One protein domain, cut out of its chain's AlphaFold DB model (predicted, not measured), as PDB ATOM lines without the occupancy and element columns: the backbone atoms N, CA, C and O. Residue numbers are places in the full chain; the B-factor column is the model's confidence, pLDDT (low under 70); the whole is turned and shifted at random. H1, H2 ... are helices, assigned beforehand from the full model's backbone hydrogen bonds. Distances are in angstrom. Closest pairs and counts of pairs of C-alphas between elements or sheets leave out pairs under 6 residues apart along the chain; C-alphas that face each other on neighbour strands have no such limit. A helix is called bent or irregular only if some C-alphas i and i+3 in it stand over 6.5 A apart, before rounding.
ATOM      1  N   ASP A  21     115.115 -26.951  -4.928       78.56
ATOM      2  CA  ASP A  21     115.169 -25.568  -5.379       78.56
ATOM      3  C   ASP A  21     116.305 -25.539  -6.400       78.56
ATOM      4  O   ASP A  21     117.443 -25.848  -6.054       78.56
ATOM      5  N   TRP A  22     116.021 -25.236  -7.666       85.62
ATOM      6  CA  TRP A  22     117.017 -25.132  -8.747       85.62
ATOM      7  C   TRP A  22     118.235 -24.293  -8.312       85.62
ATOM      8  O   TRP A  22     119.362 -24.503  -8.755       85.62
ATOM      9  N   ARG A  23     118.020 -23.361  -7.375       87.19
ATOM     10  CA  ARG A  23     119.061 -22.567  -6.729       87.19
ATOM     11  C   ARG A  23     119.978 -23.393  -5.832       87.19
ATOM     12  O   ARG A  23     121.176 -23.135  -5.810       87.19
ATOM     13  N   GLN A  24     119.435 -24.334  -5.066       87.94
ATOM     14  CA  GLN A  24     120.200 -25.237  -4.212       87.94
ATOM     15  C   GLN A  24     121.055 -26.191  -5.049       87.94
ATOM     16  O   GLN A  24     122.221 -26.382  -4.714       87.94
ATOM     17  N   GLU A  25     120.523 -26.716  -6.156       88.00
ATOM     18  CA  GLU A  25     121.313 -27.481  -7.133       88.00
ATOM     19  C   GLU A  25     122.449 -26.635  -7.710       88.00
ATOM     20  O   GLU A  25     123.610 -27.031  -7.637       88.00
ATOM     21  N   ALA A  26     122.146 -25.427  -8.189       89.75
ATOM     22  CA  ALA A  26     123.156 -24.530  -8.744       89.75
ATOM     23  C   ALA A  26     124.224 -24.125  -7.711       89.75
ATOM     24  O   ALA A  26     125.414 -24.073  -8.022       89.75
ATOM     25  N   ALA A  27     123.816 -23.862  -6.467       90.69
ATOM     26  CA  ALA A  27     124.721 -23.558  -5.364       90.69
ATOM     27  C   ALA A  27     125.629 -24.748  -5.029       90.69
ATOM     28  O   ALA A  27     126.826 -24.558  -4.807       90.69
ATOM     29  N   TYR A  28     125.088 -25.970  -5.058       90.00
ATOM     30  CA  TYR A  28     125.866 -27.190  -4.879       90.00
ATOM     31  C   TYR A  28     126.887 -27.366  -6.007       90.00
ATOM     32  O   TYR A  28     128.071 -27.539  -5.725       90.00
ATOM     33  N   SER A  29     126.468 -27.225  -7.271       90.06
ATOM     34  CA  SER A  29     127.370 -27.296  -8.428       90.06
ATOM     35  C   SER A  29     128.491 -26.260  -8.347       90.06
ATOM     36  O   SER A  29     129.642 -26.569  -8.641       90.06
ATOM     37  N   ILE A  30     128.198 -25.037  -7.900       90.88
ATOM     38  CA  ILE A  30     129.239 -24.028  -7.681       90.88
ATOM     39  C   ILE A  30     130.191 -24.424  -6.557       90.88
ATOM     40  O   ILE A  30     131.399 -24.258  -6.714       90.88
ATOM     41  N   CYS A  31     129.684 -24.922  -5.428       89.62
ATOM     42  CA  CYS A  31     130.540 -25.378  -4.332       89.62
ATOM     43  C   CYS A  31     131.465 -26.509  -4.791       89.62
ATOM     44  O   CYS A  31     132.649 -26.506  -4.459       89.62
ATOM     45  N   GLU A  32     130.941 -27.435  -5.592       87.94
ATOM     46  CA  GLU A  32     131.700 -28.517  -6.209       87.94
ATOM     47  C   GLU A  32     132.827 -27.988  -7.101       87.94
ATOM     48  O   GLU A  32     133.998 -28.317  -6.891       87.94
ATOM     49  N   LEU A  33     132.493 -27.107  -8.047       88.38
ATOM     50  CA  LEU A  33     133.466 -26.505  -8.958       88.38
ATOM     51  C   LEU A  33     134.514 -25.682  -8.207       88.38
ATOM     52  O   LEU A  33     135.704 -25.791  -8.494       88.38
ATOM     53  N   TYR A  34     134.100 -24.902  -7.209       86.62
ATOM     54  CA  TYR A  34     135.014 -24.117  -6.389       86.62
ATOM     55  C   TYR A  34     135.983 -25.011  -5.611       86.62
ATOM     56  O   TYR A  34     137.187 -24.741  -5.572       86.62
ATOM     57  N   TYR A  35     135.479 -26.099  -5.023       85.38
ATOM     58  CA  TYR A  35     136.307 -27.063  -4.307       85.38
ATOM     59  C   TYR A  35     137.361 -27.690  -5.231       85.38
ATOM     60  O   TYR A  35     138.545 -27.726  -4.889       85.38
ATOM     61  N   LEU A  36     136.939 -28.115  -6.426       82.94
ATOM     62  CA  LEU A  36     137.800 -28.718  -7.444       82.94
ATOM     63  C   LEU A  36     138.810 -27.749  -8.070       82.94
ATOM     64  O   LEU A  36     139.890 -28.172  -8.471       82.94
ATOM     65  N   GLN A  37     138.467 -26.471  -8.211       78.12
ATOM     66  CA  GLN A  37     139.347 -25.507  -8.868       78.12
ATOM     67  C   GLN A  37     140.317 -24.839  -7.898       78.12
ATOM     68  O   GLN A  37     141.469 -24.629  -8.257       78.12
ATOM     69  N   PHE A  38     139.886 -24.512  -6.680       69.56
ATOM     70  CA  PHE A  38     140.665 -23.646  -5.786       69.56
ATOM     71  C   PHE A  38     141.173 -24.354  -4.527       69.56
ATOM     72  O   PHE A  38     142.143 -23.904  -3.922       69.56
ATOM     73  N   LYS A  39     140.552 -25.468  -4.120       66.75
ATOM     74  CA  LYS A  39     140.872 -26.173  -2.865       66.75
ATOM     75  C   LYS A  39     141.724 -27.425  -3.091       66.75
ATOM     76  O   LYS A  39     142.648 -27.671  -2.316       66.75
ATOM     77  N   THR A  40     141.467 -28.190  -4.151       58.66
ATOM     78  CA  THR A  40     142.237 -29.403  -4.493       58.66
ATOM     79  C   THR A  40     143.556 -29.118  -5.216       58.66
ATOM     80  O   THR A  40     144.411 -29.997  -5.256       58.66
ATOM     81  N   GLN A  41     143.791 -27.896  -5.716       54.94
ATOM     82  CA  GLN A  41     145.072 -27.526  -6.343       54.94
ATOM     83  C   GLN A  41     146.282 -27.696  -5.405       54.94
ATOM     84  O   GLN A  41     147.389 -27.942  -5.880       54.94
ATOM     85  N   SER A  42     146.093 -27.658  -4.078       52.03
ATOM     86  CA  SER A  42     147.164 -27.983  -3.119       52.03
ATOM     87  C   SER A  42     147.545 -29.472  -3.079       52.03
ATOM     88  O   SER A  42     148.618 -29.794  -2.578       52.03
ATOM     89  N   TYR A  43     146.715 -30.377  -3.610       50.53
ATOM     90  CA  TYR A  43     146.878 -31.834  -3.524       50.53
ATOM     91  C   TYR A  43     146.787 -32.528  -4.897       50.53
ATOM     92  O   TYR A  43     146.174 -33.579  -5.036       50.53
ATOM     93  N   GLY A  44     147.439 -31.980  -5.925       52.59
ATOM     94  CA  GLY A  44     147.622 -32.661  -7.214       52.59
ATOM     95  C   GLY A  44     146.377 -32.685  -8.115       52.59
ATOM     96  O   GLY A  44     145.266 -33.001  -7.703       52.59
ATOM     97  N   ASN A  45     146.594 -32.381  -9.394       51.16
ATOM     98  CA  ASN A  45     145.597 -32.015 -10.413       51.16
ATOM     99  C   ASN A  45     144.506 -33.051 -10.787       51.16
ATOM    100  O   ASN A  45     143.888 -32.889 -11.832       51.16
ATOM    101  N   ASN A  46     144.251 -34.118 -10.020       56.47
ATOM    102  CA  ASN A  46     143.295 -35.160 -10.436       56.47
ATOM    103  C   ASN A  46     142.665 -35.982  -9.292       56.47
ATOM    104  O   ASN A  46     142.376 -37.170  -9.455       56.47
ATOM    105  N   GLN A  47     142.443 -35.390  -8.117       62.44
ATOM    106  CA  GLN A  47     141.701 -36.094  -7.067       62.44
ATOM    107  C   GLN A  47     140.198 -36.095  -7.374       62.44
ATOM    108  O   GLN A  47     139.560 -35.047  -7.443       62.44
ATOM    109  N   ARG A  48     139.632 -37.294  -7.567       69.88
ATOM    110  CA  ARG A  48     138.178 -37.503  -7.620       69.88
ATOM    111  C   ARG A  48     137.560 -37.087  -6.286       69.88
ATOM    112  O   ARG A  48     138.125 -37.386  -5.237       69.88
ATOM    113  N   LEU A  49     136.394 -36.445  -6.336       72.62
ATOM    114  CA  LEU A  49     135.636 -36.089  -5.137       72.62
ATOM    115  C   LEU A  49     135.278 -37.346  -4.346       72.62
ATOM    116  O   LEU A  49     134.684 -38.281  -4.888       72.62
ATOM    117  N   ASP A  50     135.617 -37.354  -3.060       77.56
ATOM    118  CA  ASP A  50     135.099 -38.357  -2.142       77.56
ATOM    119  C   ASP A  50     133.708 -37.924  -1.668       77.56
ATOM    120  O   ASP A  50     133.558 -36.945  -0.935       77.56
ATOM    121  N   LEU A  51     132.681 -38.644  -2.115       78.62
ATOM    122  CA  LEU A  51     131.278 -38.373  -1.789       78.62
ATOM    123  C   LEU A  51     130.799 -39.130  -0.543       78.62
ATOM    124  O   LEU A  51     129.628 -39.030  -0.172       78.62
ATOM    125  N   ARG A  52     131.667 -39.911   0.111       79.12
ATOM    126  CA  ARG A  52     131.291 -40.661   1.315       79.12
ATOM    127  C   ARG A  52     130.867 -39.707   2.437       79.12
ATOM    128  O   ARG A  52     131.483 -38.652   2.605       79.12
ATOM    129  N   PRO A  53     129.849 -40.063   3.241       77.06
ATOM    130  CA  PRO A  53     129.450 -39.244   4.381       77.06
ATOM    131  C   PRO A  53     130.647 -39.040   5.320       77.06
ATOM    132  O   PRO A  53     131.332 -39.998   5.674       77.06
ATOM    133  N   GLY A  54     130.910 -37.785   5.692       76.94
ATOM    134  CA  GLY A  54     132.072 -37.406   6.505       76.94
ATOM    135  C   GLY A  54     133.361 -37.118   5.727       76.94
ATOM    136  O   GLY A  54     134.380 -36.847   6.357       76.94
ATOM    137  N   SER A  55     133.338 -37.145   4.390       84.12
ATOM    138  CA  SER A  55     134.466 -36.690   3.573       84.12
ATOM    139  C   SER A  55     134.763 -35.198   3.761       84.12
ATOM    140  O   SER A  55     133.888 -34.407   4.134       84.12
ATOM    141  N   ASP A  56     135.994 -34.790   3.435       82.25
ATOM    142  CA  ASP A  56     136.403 -33.378   3.454       82.25
ATOM    143  C   ASP A  56     135.514 -32.510   2.558       82.25
ATOM    144  O   ASP A  56     135.222 -31.363   2.895       82.25
ATOM    145  N   PHE A  57     135.037 -33.078   1.448       83.81
ATOM    146  CA  PHE A  57     134.116 -32.413   0.537       83.81
ATOM    147  C   PHE A  57     132.738 -32.182   1.165       83.81
ATOM    148  O   PHE A  57     132.233 -31.064   1.116       83.81
ATOM    149  N   ASN A  58     132.154 -33.192   1.818       83.81
ATOM    150  CA  ASN A  58     130.866 -33.035   2.499       83.81
ATOM    151  C   ASN A  58     130.960 -31.998   3.628       83.81
ATOM    152  O   ASN A  58     130.138 -31.090   3.710       83.81
ATOM    153  N   ARG A  59     132.032 -32.045   4.429       84.88
ATOM    154  CA  ARG A  59     132.279 -31.036   5.471       84.88
ATOM    155  C   ARG A  59     132.469 -29.632   4.887       84.88
ATOM    156  O   ARG A  59     132.022 -28.641   5.470       84.88
ATOM    157  N   PHE A  60     133.155 -29.532   3.751       86.31
ATOM    158  CA  PHE A  60     133.317 -28.278   3.024       86.31
ATOM    159  C   PHE A  60     131.965 -27.730   2.557       86.31
ATOM    160  O   PHE A  60     131.669 -26.570   2.831       86.31
ATOM    161  N   ILE A  61     131.129 -28.552   1.918       87.94
ATOM    162  CA  ILE A  61     129.797 -28.144   1.458       87.94
ATOM    163  C   ILE A  61     128.961 -27.650   2.628       87.94
ATOM    164  O   ILE A  61     128.443 -26.540   2.551       87.94
ATOM    165  N   ASP A  62     128.871 -28.422   3.711       86.06
ATOM    166  CA  ASP A  62     128.037 -28.072   4.863       86.06
ATOM    167  C   ASP A  62     128.418 -26.697   5.426       86.06
ATOM    168  O   ASP A  62     127.565 -25.842   5.665       86.06
ATOM    169  N   THR A  63     129.724 -26.440   5.559       88.00
ATOM    170  CA  THR A  63     130.230 -25.164   6.082       88.00
ATOM    171  C   THR A  63     130.048 -23.999   5.107       88.00
ATOM    172  O   THR A  63     129.649 -22.908   5.521       88.00
ATOM    173  N   TYR A  64     130.316 -24.196   3.815       88.31
ATOM    174  CA  TYR A  64     130.253 -23.127   2.814       88.31
ATOM    175  C   TYR A  64     128.818 -22.789   2.417       88.31
ATOM    176  O   TYR A  64     128.468 -21.610   2.333       88.31
ATOM    177  N   MET A  65     127.973 -23.800   2.211       88.25
ATOM    178  CA  MET A  65     126.567 -23.611   1.859       88.25
ATOM    179  C   MET A  65     125.832 -22.834   2.943       88.25
ATOM    180  O   MET A  65     125.138 -21.865   2.625       88.25
ATOM    181  N   GLU A  66     126.019 -23.208   4.213       89.12
ATOM    182  CA  GLU A  66     125.387 -22.523   5.339       89.12
ATOM    183  C   GLU A  66     125.872 -21.070   5.451       89.12
ATOM    184  O   GLU A  66     125.060 -20.146   5.560       89.12
ATOM    185  N   ALA A  67     127.188 -20.841   5.373       88.81
ATOM    186  CA  ALA A  67     127.774 -19.508   5.492       88.81
ATOM    187  C   ALA A  67     127.316 -18.562   4.366       88.81
ATOM    188  O   ALA A  67     126.883 -17.436   4.624       88.81
ATOM    189  N   LEU A  68     127.347 -19.026   3.115       90.31
ATOM    190  CA  LEU A  68     126.931 -18.240   1.950       90.31
ATOM    191  C   LEU A  68     125.413 -17.995   1.930       90.31
ATOM    192  O   LEU A  68     124.962 -16.926   1.505       90.31
ATOM    193  N   SER A  69     124.627 -18.941   2.453       89.69
ATOM    194  CA  SER A  69     123.177 -18.795   2.606       89.69
ATOM    195  C   SER A  69     122.816 -17.712   3.627       89.69
ATOM    196  O   SER A  69     122.030 -16.819   3.312       89.69
ATOM    197  N   LYS A  70     123.473 -17.689   4.800       89.62
ATOM    198  CA  LYS A  70     123.262 -16.660   5.843       89.62
ATOM    199  C   LYS A  70     123.435 -15.229   5.327       89.62
ATOM    200  O   LYS A  70     122.745 -14.318   5.777       89.62
ATOM    201  N   HIS A  71     124.334 -15.028   4.364       90.31
ATOM    202  CA  HIS A  71     124.605 -13.723   3.760       90.31
ATOM    203  C   HIS A  71     123.848 -13.468   2.447       90.31
ATOM    204  O   HIS A  71     124.112 -12.471   1.775       90.31
ATOM    205  N   ASN A  72     122.881 -14.317   2.083       89.62
ATOM    206  CA  ASN A  72     122.085 -14.208   0.858       89.62
ATOM    207  C   ASN A  72     122.932 -14.158  -0.430       89.62
ATOM    208  O   ASN A  72     122.529 -13.535  -1.419       89.62
ATOM    209  N   VAL A  73     124.100 -14.809  -0.434       92.25
ATOM    210  CA  VAL A  73     125.002 -14.827  -1.596       92.25
ATOM    211  C   VAL A  73     124.378 -15.621  -2.739       92.25
ATOM    212  O   VAL A  73     124.381 -15.161  -3.878       92.25
ATOM    213  N   TRP A  74     123.741 -16.755  -2.437       91.62
ATOM    214  CA  TRP A  74     123.055 -17.576  -3.438       91.62
ATOM    215  C   TRP A  74     121.911 -16.835  -4.124       91.62
ATOM    216  O   TRP A  74     121.764 -16.928  -5.335       91.62
ATOM    217  N   LEU A  75     121.155 -16.024  -3.380       89.69
ATOM    218  CA  LEU A  75     120.115 -15.163  -3.951       89.69
ATOM    219  C   LEU A  75     120.698 -14.062  -4.846       89.69
ATOM    220  O   LEU A  75     120.041 -13.613  -5.779       89.69
ATOM    221  N   ALA A  76     121.914 -13.600  -4.554       89.94
ATOM    222  CA  ALA A  76     122.592 -12.598  -5.367       89.94
ATOM    223  C   ALA A  76     123.184 -13.175  -6.656       89.94
ATOM    224  O   ALA A  76     123.121 -12.520  -7.695       89.94
ATOM    225  N   LEU A  77     123.752 -14.380  -6.588       90.81
ATOM    226  CA  LEU A  77     124.272 -15.090  -7.754       90.81
ATOM    227  C   LEU A  77     123.137 -15.600  -8.638       90.81
ATOM    228  O   LEU A  77     123.216 -15.494  -9.859       90.81
ATOM    229  N   PHE A  78     122.071 -16.107  -8.026       90.81
ATOM    230  CA  PHE A  78     120.994 -16.795  -8.715       90.81
ATOM    231  C   PHE A  78     119.622 -16.185  -8.390       90.81
ATOM    232  O   PHE A  78     118.854 -16.749  -7.594       90.81
ATOM    233  N   PRO A  79     119.300 -15.012  -8.969       87.69
ATOM    234  CA  PRO A  79     118.024 -14.351  -8.720       87.69
ATOM    235  C   PRO A  79     116.821 -15.160  -9.235       87.69
ATOM    236  O   PRO A  79     115.794 -15.205  -8.560       87.69
ATOM    237  N   ASN A  80     116.954 -15.850 -10.370       87.00
ATOM    238  CA  ASN A  80     115.902 -16.647 -11.014       87.00
ATOM    239  C   ASN A  80     116.464 -17.906 -11.700       87.00
ATOM    240  O   ASN A  80     117.674 -18.074 -11.825       87.00
ATOM    241  N   GLU A  81     115.589 -18.794 -12.161       85.44
ATOM    242  CA  GLU A  81     115.985 -20.078 -12.754       85.44
ATOM    243  C   GLU A  81     116.821 -19.918 -14.036       85.44
ATOM    244  O   GLU A  81     117.777 -20.666 -14.259       85.44
ATOM    245  N   SER A  82     116.550 -18.885 -14.842       82.50
ATOM    246  CA  SER A  82     117.333 -18.579 -16.049       82.50
ATOM    247  C   SER A  82     118.794 -18.251 -15.725       82.50
ATOM    248  O   SER A  82     119.700 -18.631 -16.467       82.50
ATOM    249  N   SER A  83     119.066 -17.629 -14.574       83.75
ATOM    250  CA  SER A  83     120.432 -17.363 -14.105       83.75
ATOM    251  C   SER A  83     121.214 -18.617 -13.685       83.75
ATOM    252  O   SER A  83     122.438 -18.552 -13.568       83.75
ATOM    253  N   ALA A  84     120.537 -19.743 -13.444       84.88
ATOM    254  CA  ALA A  84     121.163 -21.026 -13.123       84.88
ATOM    255  C   ALA A  84     121.310 -21.932 -14.357       84.88
ATOM    256  O   ALA A  84     122.255 -22.711 -14.442       84.88
ATOM    257  N   THR A  85     120.392 -21.810 -15.317       83.00
ATOM    258  CA  THR A  85     120.286 -22.699 -16.487       83.00
ATOM    259  C   THR A  85     120.919 -22.133 -17.758       83.00
ATOM    260  O   THR A  85     121.148 -22.874 -18.713       83.00
ATOM    261  N   SER A  86     121.222 -20.833 -17.800       81.19
ATOM    262  CA  SER A  86     121.857 -20.217 -18.968       81.19
ATOM    263  C   SER A  86     123.293 -20.704 -19.187       81.19
ATOM    264  O   SER A  86     124.043 -20.998 -18.252       81.19
ATOM    265  N   ALA A  87     123.695 -20.757 -20.461       75.69
ATOM    266  CA  ALA A  87     125.067 -21.073 -20.841       75.69
ATOM    267  C   ALA A  87     126.049 -20.106 -20.154       75.69
ATOM    268  O   ALA A  87     125.799 -18.901 -20.093       75.69
ATOM    269  N   TYR A  88     127.157 -20.640 -19.633       83.25
ATOM    270  CA  TYR A  88     128.194 -19.907 -18.885       83.25
ATOM    271  C   TYR A  88     127.751 -19.256 -17.564       83.25
ATOM    272  O   TYR A  88     128.570 -18.634 -16.891       83.25
ATOM    273  N   ALA A  89     126.496 -19.410 -17.134       85.25
ATOM    274  CA  ALA A  89     126.003 -18.711 -15.949       85.25
ATOM    275  C   ALA A  89     126.642 -19.204 -14.648       85.25
ATOM    276  O   ALA A  89     126.888 -18.391 -13.754       85.25
ATOM    277  N   LEU A  90     126.916 -20.511 -14.560       87.88
ATOM    278  CA  LEU A  90     127.634 -21.131 -13.443       87.88
ATOM    279  C   LEU A  90     129.101 -20.694 -13.405       87.88
ATOM    280  O   LEU A  90     129.609 -20.380 -12.335       87.88
ATOM    281  N   ASP A  91     129.751 -20.626 -14.565       87.62
ATOM    282  CA  ASP A  91     131.151 -20.211 -14.693       87.62
ATOM    283  C   ASP A  91     131.332 -18.733 -14.314       87.62
ATOM    284  O   ASP A  91     132.179 -18.380 -13.496       87.62
ATOM    285  N   GLU A  92     130.438 -17.857 -14.788       88.75
ATOM    286  CA  GLU A  92     130.415 -16.455 -14.363       88.75
ATOM    287  C   GLU A  92     130.188 -16.329 -12.851       88.75
ATOM    288  O   GLU A  92     130.859 -15.548 -12.178       88.75
ATOM    289  N   ALA A  93     129.245 -17.090 -12.294       89.81
ATOM    290  CA  ALA A  93     128.962 -17.061 -10.865       89.81
ATOM    291  C   ALA A  93     130.151 -17.571 -10.023       89.81
ATOM    292  O   ALA A  93     130.439 -17.000  -8.967       89.81
ATOM    293  N   LEU A  94     130.881 -18.574 -10.513       90.31
ATOM    294  CA  LEU A  94     132.115 -19.071  -9.912       90.31
ATOM    295  C   LEU A  94     133.219 -18.006  -9.917       90.31
ATOM    296  O   LEU A  94     133.814 -17.731  -8.872       90.31
ATOM    297  N   HIS A  95     133.431 -17.335 -11.052       89.25
ATOM    298  CA  HIS A  95     134.372 -16.219 -11.153       89.25
ATOM    299  C   HIS A  95     133.994 -15.056 -10.230       89.25
ATOM    300  O   HIS A  95     134.852 -14.505  -9.546       89.25
ATOM    301  N   LEU A  96     132.707 -14.720 -10.122       90.44
ATOM    302  CA  LEU A  96     132.246 -13.680  -9.200       90.44
ATOM    303  C   LEU A  96     132.531 -14.020  -7.734       90.44
ATOM    304  O   LEU A  96     132.883 -13.122  -6.964       90.44
ATOM    305  N   LEU A  97     132.396 -15.287  -7.336       89.69
ATOM    306  CA  LEU A  97     132.763 -15.735  -5.991       89.69
ATOM    307  C   LEU A  97     134.271 -15.639  -5.746       89.69
ATOM    308  O   LEU A  97     134.676 -15.111  -4.709       89.69
ATOM    309  N   ALA A  98     135.080 -16.106  -6.698       86.25
ATOM    310  CA  ALA A  98     136.536 -16.104  -6.585       86.25
ATOM    311  C   ALA A  98     137.114 -14.675  -6.576       86.25
ATOM    312  O   ALA A  98     137.840 -14.303  -5.652       86.25
ATOM    313  N   ASP A  99     136.731 -13.838  -7.542       86.62
ATOM    314  CA  ASP A  99     137.265 -12.480  -7.710       86.62
ATOM    315  C   ASP A  99     136.878 -11.553  -6.556       86.62
ATOM    316  O   ASP A  99     137.656 -10.692  -6.136       86.62
ATOM    317  N   SER A 100     135.662 -11.713  -6.028       86.12
ATOM    318  CA  SER A 100     135.178 -10.880  -4.923       86.12
ATOM    319  C   SER A 100     135.855 -11.203  -3.593       86.12
ATOM    320  O   SER A 100     135.765 -10.393  -2.667       86.12
ATOM    321  N   LYS A 101     136.496 -12.377  -3.476       88.06
ATOM    322  CA  LYS A 101     136.992 -12.933  -2.207       88.06
ATOM    323  C   LYS A 101     135.930 -12.890  -1.104       88.06
ATOM    324  O   LYS A 101     136.240 -12.719   0.075       88.06
ATOM    325  N   ILE A 102     134.653 -12.996  -1.484       90.38
ATOM    326  CA  ILE A 102     133.530 -12.864  -0.552       90.38
ATOM    327  C   ILE A 102     133.568 -13.954   0.517       90.38
ATOM    328  O   ILE A 102     133.250 -13.690   1.671       90.38
ATOM    329  N   ILE A 103     134.030 -15.146   0.142       88.44
ATOM    330  CA  ILE A 103     134.237 -16.282   1.038       88.44
ATOM    331  C   ILE A 103     135.201 -15.893   2.166       88.44
ATOM    332  O   ILE A 103     134.833 -15.990   3.335       88.44
ATOM    333  N   ASP A 104     136.382 -15.363   1.834       89.44
ATOM    334  CA  ASP A 104     137.378 -14.938   2.827       89.44
ATOM    335  C   ASP A 104     136.805 -13.885   3.787       89.44
ATOM    336  O   ASP A 104     137.054 -13.933   4.991       89.44
ATOM    337  N   ARG A 105     135.996 -12.950   3.267       91.50
ATOM    338  CA  ARG A 105     135.353 -11.891   4.066       91.50
ATOM    339  C   ARG A 105     134.257 -12.409   4.991       91.50
ATOM    340  O   ARG A 105     134.118 -11.910   6.106       91.50
ATOM    341  N   ILE A 106     133.497 -13.410   4.550       90.88
ATOM    342  CA  ILE A 106     132.493 -14.081   5.384       90.88
ATOM    343  C   ILE A 106     133.184 -14.782   6.551       90.88
ATOM    344  O   ILE A 106     132.805 -14.569   7.702       90.88
ATOM    345  N   PHE A 107     134.238 -15.552   6.277       89.62
ATOM    346  CA  PHE A 107     134.976 -16.256   7.325       89.62
ATOM    347  C   PHE A 107     135.795 -15.321   8.228       89.62
ATOM    348  O   PHE A 107     136.033 -15.663   9.384       89.62
ATOM    349  N   SER A 108     136.162 -14.120   7.764       91.50
ATOM    350  CA  SER A 108     136.765 -13.086   8.617       91.50
ATOM    351  C   SER A 108     135.750 -12.315   9.474       91.50
ATOM    352  O   SER A 108     136.156 -11.453  10.249       91.50
ATOM    353  N   GLY A 109     134.444 -12.564   9.322       90.88
ATOM    354  CA  GLY A 109     133.383 -11.881  10.072       90.88
ATOM    355  C   GLY A 109     133.117 -10.431   9.645       90.88
ATOM    356  O   GLY A 109     132.444  -9.692  10.366       90.88
ATOM    357  N   ASP A 110     133.613 -10.000   8.481       92.12
ATOM    358  CA  ASP A 110     133.459  -8.619   8.006       92.12
ATOM    359  C   ASP A 110     132.113  -8.422   7.293       92.12
ATOM    360  O   ASP A 110     131.992  -8.392   6.067       92.12
ATOM    361  N   THR A 111     131.058  -8.300   8.095       89.62
ATOM    362  CA  THR A 111     129.674  -8.231   7.602       89.62
ATOM    363  C   THR A 111     129.403  -7.032   6.687       89.62
ATOM    364  O   THR A 111     128.604  -7.142   5.753       89.62
ATOM    365  N   VAL A 112     130.082  -5.901   6.904       91.38
ATOM    366  CA  VAL A 112     129.874  -4.672   6.124       91.38
ATOM    367  C   VAL A 112     130.426  -4.832   4.712       91.38
ATOM    368  O   VAL A 112     129.753  -4.472   3.741       91.38
ATOM    369  N   THR A 113     131.638  -5.376   4.560       92.25
ATOM    370  CA  THR A 113     132.182  -5.613   3.216       92.25
ATOM    371  C   THR A 113     131.431  -6.724   2.504       92.25
ATOM    372  O   THR A 113     131.137  -6.566   1.319       92.25
ATOM    373  N   VAL A 114     131.006  -7.773   3.214       92.88
ATOM    374  CA  VAL A 114     130.159  -8.831   2.647       92.88
ATOM    375  C   VAL A 114     128.884  -8.248   2.040       92.88
ATOM    376  O   VAL A 114     128.599  -8.508   0.874       92.88
ATOM    377  N   GLN A 115     128.152  -7.385   2.752       92.75
ATOM    378  CA  GLN A 115     126.944  -6.751   2.205       92.75
ATOM    379  C   GLN A 115     127.228  -5.923   0.941       92.75
ATOM    380  O   GLN A 115     126.483  -6.001  -0.043       92.75
ATOM    381  N   LYS A 116     128.335  -5.167   0.919       93.81
ATOM    382  CA  LYS A 116     128.762  -4.407  -0.270       93.81
ATOM    383  C   LYS A 116     129.088  -5.331  -1.447       93.81
ATOM    384  O   LYS A 116     128.675  -5.047  -2.575       93.81
ATOM    385  N   LEU A 117     129.776  -6.444  -1.203       93.31
ATOM    386  CA  LEU A 117     130.093  -7.439  -2.226       93.31
ATOM    387  C   LEU A 117     128.826  -8.107  -2.766       93.31
ATOM    388  O   LEU A 117     128.636  -8.128  -3.979       93.31
ATOM    389  N   VAL A 118     127.904  -8.524  -1.895       93.94
ATOM    390  CA  VAL A 118     126.594  -9.075  -2.285       93.94
ATOM    391  C   VAL A 118     125.826  -8.095  -3.172       93.94
ATOM    392  O   VAL A 118     125.320  -8.481  -4.226       93.94
ATOM    393  N   SER A 119     125.780  -6.809  -2.811       92.25
ATOM    394  CA  SER A 119     125.119  -5.787  -3.637       92.25
ATOM    395  C   SER A 119     125.780  -5.613  -5.012       92.25
ATOM    396  O   SER A 119     125.116  -5.341  -6.012       92.25
ATOM    397  N   THR A 120     127.097  -5.802  -5.089       93.06
ATOM    398  CA  THR A 120     127.860  -5.699  -6.336       93.06
ATOM    399  C   THR A 120     127.631  -6.916  -7.224       93.06
ATOM    400  O   THR A 120     127.415  -6.749  -8.422       93.06
ATOM    401  N   ILE A 121     127.580  -8.116  -6.638       92.56
ATOM    402  CA  ILE A 121     127.194  -9.349  -7.332       92.56
ATOM    403  C   ILE A 121     125.780  -9.202  -7.906       92.56
ATOM    404  O   ILE A 121     125.595  -9.413  -9.102       92.56
ATOM    405  N   ARG A 122     124.809  -8.739  -7.102       90.88
ATOM    406  CA  ARG A 122     123.433  -8.483  -7.575       90.88
ATOM    407  C   ARG A 122     123.402  -7.553  -8.780       90.88
ATOM    408  O   ARG A 122     122.742  -7.859  -9.763       90.88
ATOM    409  N   ARG A 123     124.149  -6.443  -8.729       90.00
ATOM    410  CA  ARG A 123     124.245  -5.497  -9.852       90.00
ATOM    411  C   ARG A 123     124.792  -6.153 -11.118       90.00
ATOM    412  O   ARG A 123     124.212  -5.971 -12.180       90.00
ATOM    413  N   LYS A 124     125.858  -6.953 -11.008       89.38
ATOM    414  CA  LYS A 124     126.432  -7.682 -12.154       89.38
ATOM    415  C   LYS A 124     125.480  -8.739 -12.726       89.38
ATOM    416  O   LYS A 124     125.505  -9.000 -13.923       89.38
ATOM    417  N   ARG A 125     124.616  -9.315 -11.887       87.88
ATOM    418  CA  ARG A 125     123.646 -10.351 -12.274       87.88
ATOM    419  C   ARG A 125     122.267  -9.800 -12.660       87.88
ATOM    420  O   ARG A 125     121.404 -10.596 -13.016       87.88
ATOM    421  N   MET A 126     122.054  -8.477 -12.678       85.69
ATOM    422  CA  MET A 126     120.755  -7.893 -13.068       85.69
ATOM    423  C   MET A 126     120.322  -8.260 -14.486       85.69
ATOM    424  O   MET A 126     119.129  -8.415 -14.715       85.69
ATOM    425  N   LYS A 127     121.271  -8.497 -15.400       83.06
ATOM    426  CA  LYS A 127     120.988  -8.956 -16.771       83.06
ATOM    427  C   LYS A 127     120.129 -10.227 -16.835       83.06
ATOM    428  O   LYS A 127     119.496 -10.473 -17.849       83.06
ATOM    429  N   TYR A 128     120.112 -11.029 -15.767       79.94
ATOM    430  CA  TYR A 128     119.271 -12.218 -15.683       79.94
ATOM    431  C   TYR A 128     117.868 -11.938 -15.155       79.94
ATOM    432  O   TYR A 128     116.987 -12.737 -15.413       79.94
ATOM    433  N   ILE A 129     117.648 -10.838 -14.432       75.12
ATOM    434  CA  ILE A 129     116.349 -10.492 -13.827       75.12
ATOM    435  C   ILE A 129     115.363  -9.971 -14.881       75.12
ATOM    436  O   ILE A 129     114.161 -10.152 -14.733       75.12
TER     437      ILE A 129
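This is residues 21 to 129 of the 131 residues of an uncharacterized protein of Deltaproteobacteria bacterium (UniProt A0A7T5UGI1). A long helix, H1, runs along one side of the domain, crossed steeply by H2 and H5. H7 lies on the far side, and the short H3 sits between H7 and the beginning of H1. H6 folds into H7 as a helical hairpin, and the loop after H1 sticks out with residues 51 to 55. The printed part has 109 residues with seven named helices, H1 to H7 in chain order, and no named strand; its class is all helix. It is compact, with a radius of gyration of the C-alphas of 13.8 A and spans of 36 by 32 by 24 A.

H1, residues 22 to 43, is the hub, touching four helices. With residues 27 to 35 alone it touches H2, residues 56 to 70, at a steep tilt of 51 degrees, opposite ways; their closest C-alphas, of Cys 31 and Ile 61, are 6.5 A apart. H3, residues 73 to 77, touches H7, residues 111 to 128, with the C-alphas of Ala 76 and Arg 122 closest at 4.7 A. H1 and H3 only just touch, with 3 pairs of C-alphas within 8 A, the closest those of Ala 27 and Trp 74 at 6.5 A. H4, residues 82 to 85, only just touches H1, its Ala 84 C-alpha 6.0 A from that of Ala 26. H5, residues 89 to 100, touches H1 at a steep tilt of 55 degrees, the same way, with the C-alphas of Ile 30 and Leu 94 closest at 6.1 A. H6, residues 102 to 107, and H7 form a hairpin at a shallow tilt of 29 degrees, opposite ways; the C-alphas of Ile 102 and Val 114 are closest at 6.2 A. H1 and H7 are apart. Every O i to N i+4 pair is within hydrogen-bond range in H2, H3, H5 and H6, against 14 of 18 in H1 and 12 of 14 in H7; H4 is too short for such a pair.

H1 begins at C-alpha 22, (117.017, -25.132, -8.747), and is 31.0 A long, with a kink of 30 degrees near residue 37. It is irregular, only just, with C-alphas 39 and 42 6.6 A apart. H2 is 21.4 A long and H5 16.3 A. H7 is 25.8 A long and ends at C-alpha 128, (119.271, -12.218, -15.683); it is irregular, with C-alphas 124 and 127 7.3 A apart.

The C-alphas farthest apart, of Gly 44 and Ile 129, are 38.9 A apart. The printed part has no cut. The link from H1 to H2 is long, 12 residues; the other links are tight. Residues 38 to 48 have pLDDT under 70.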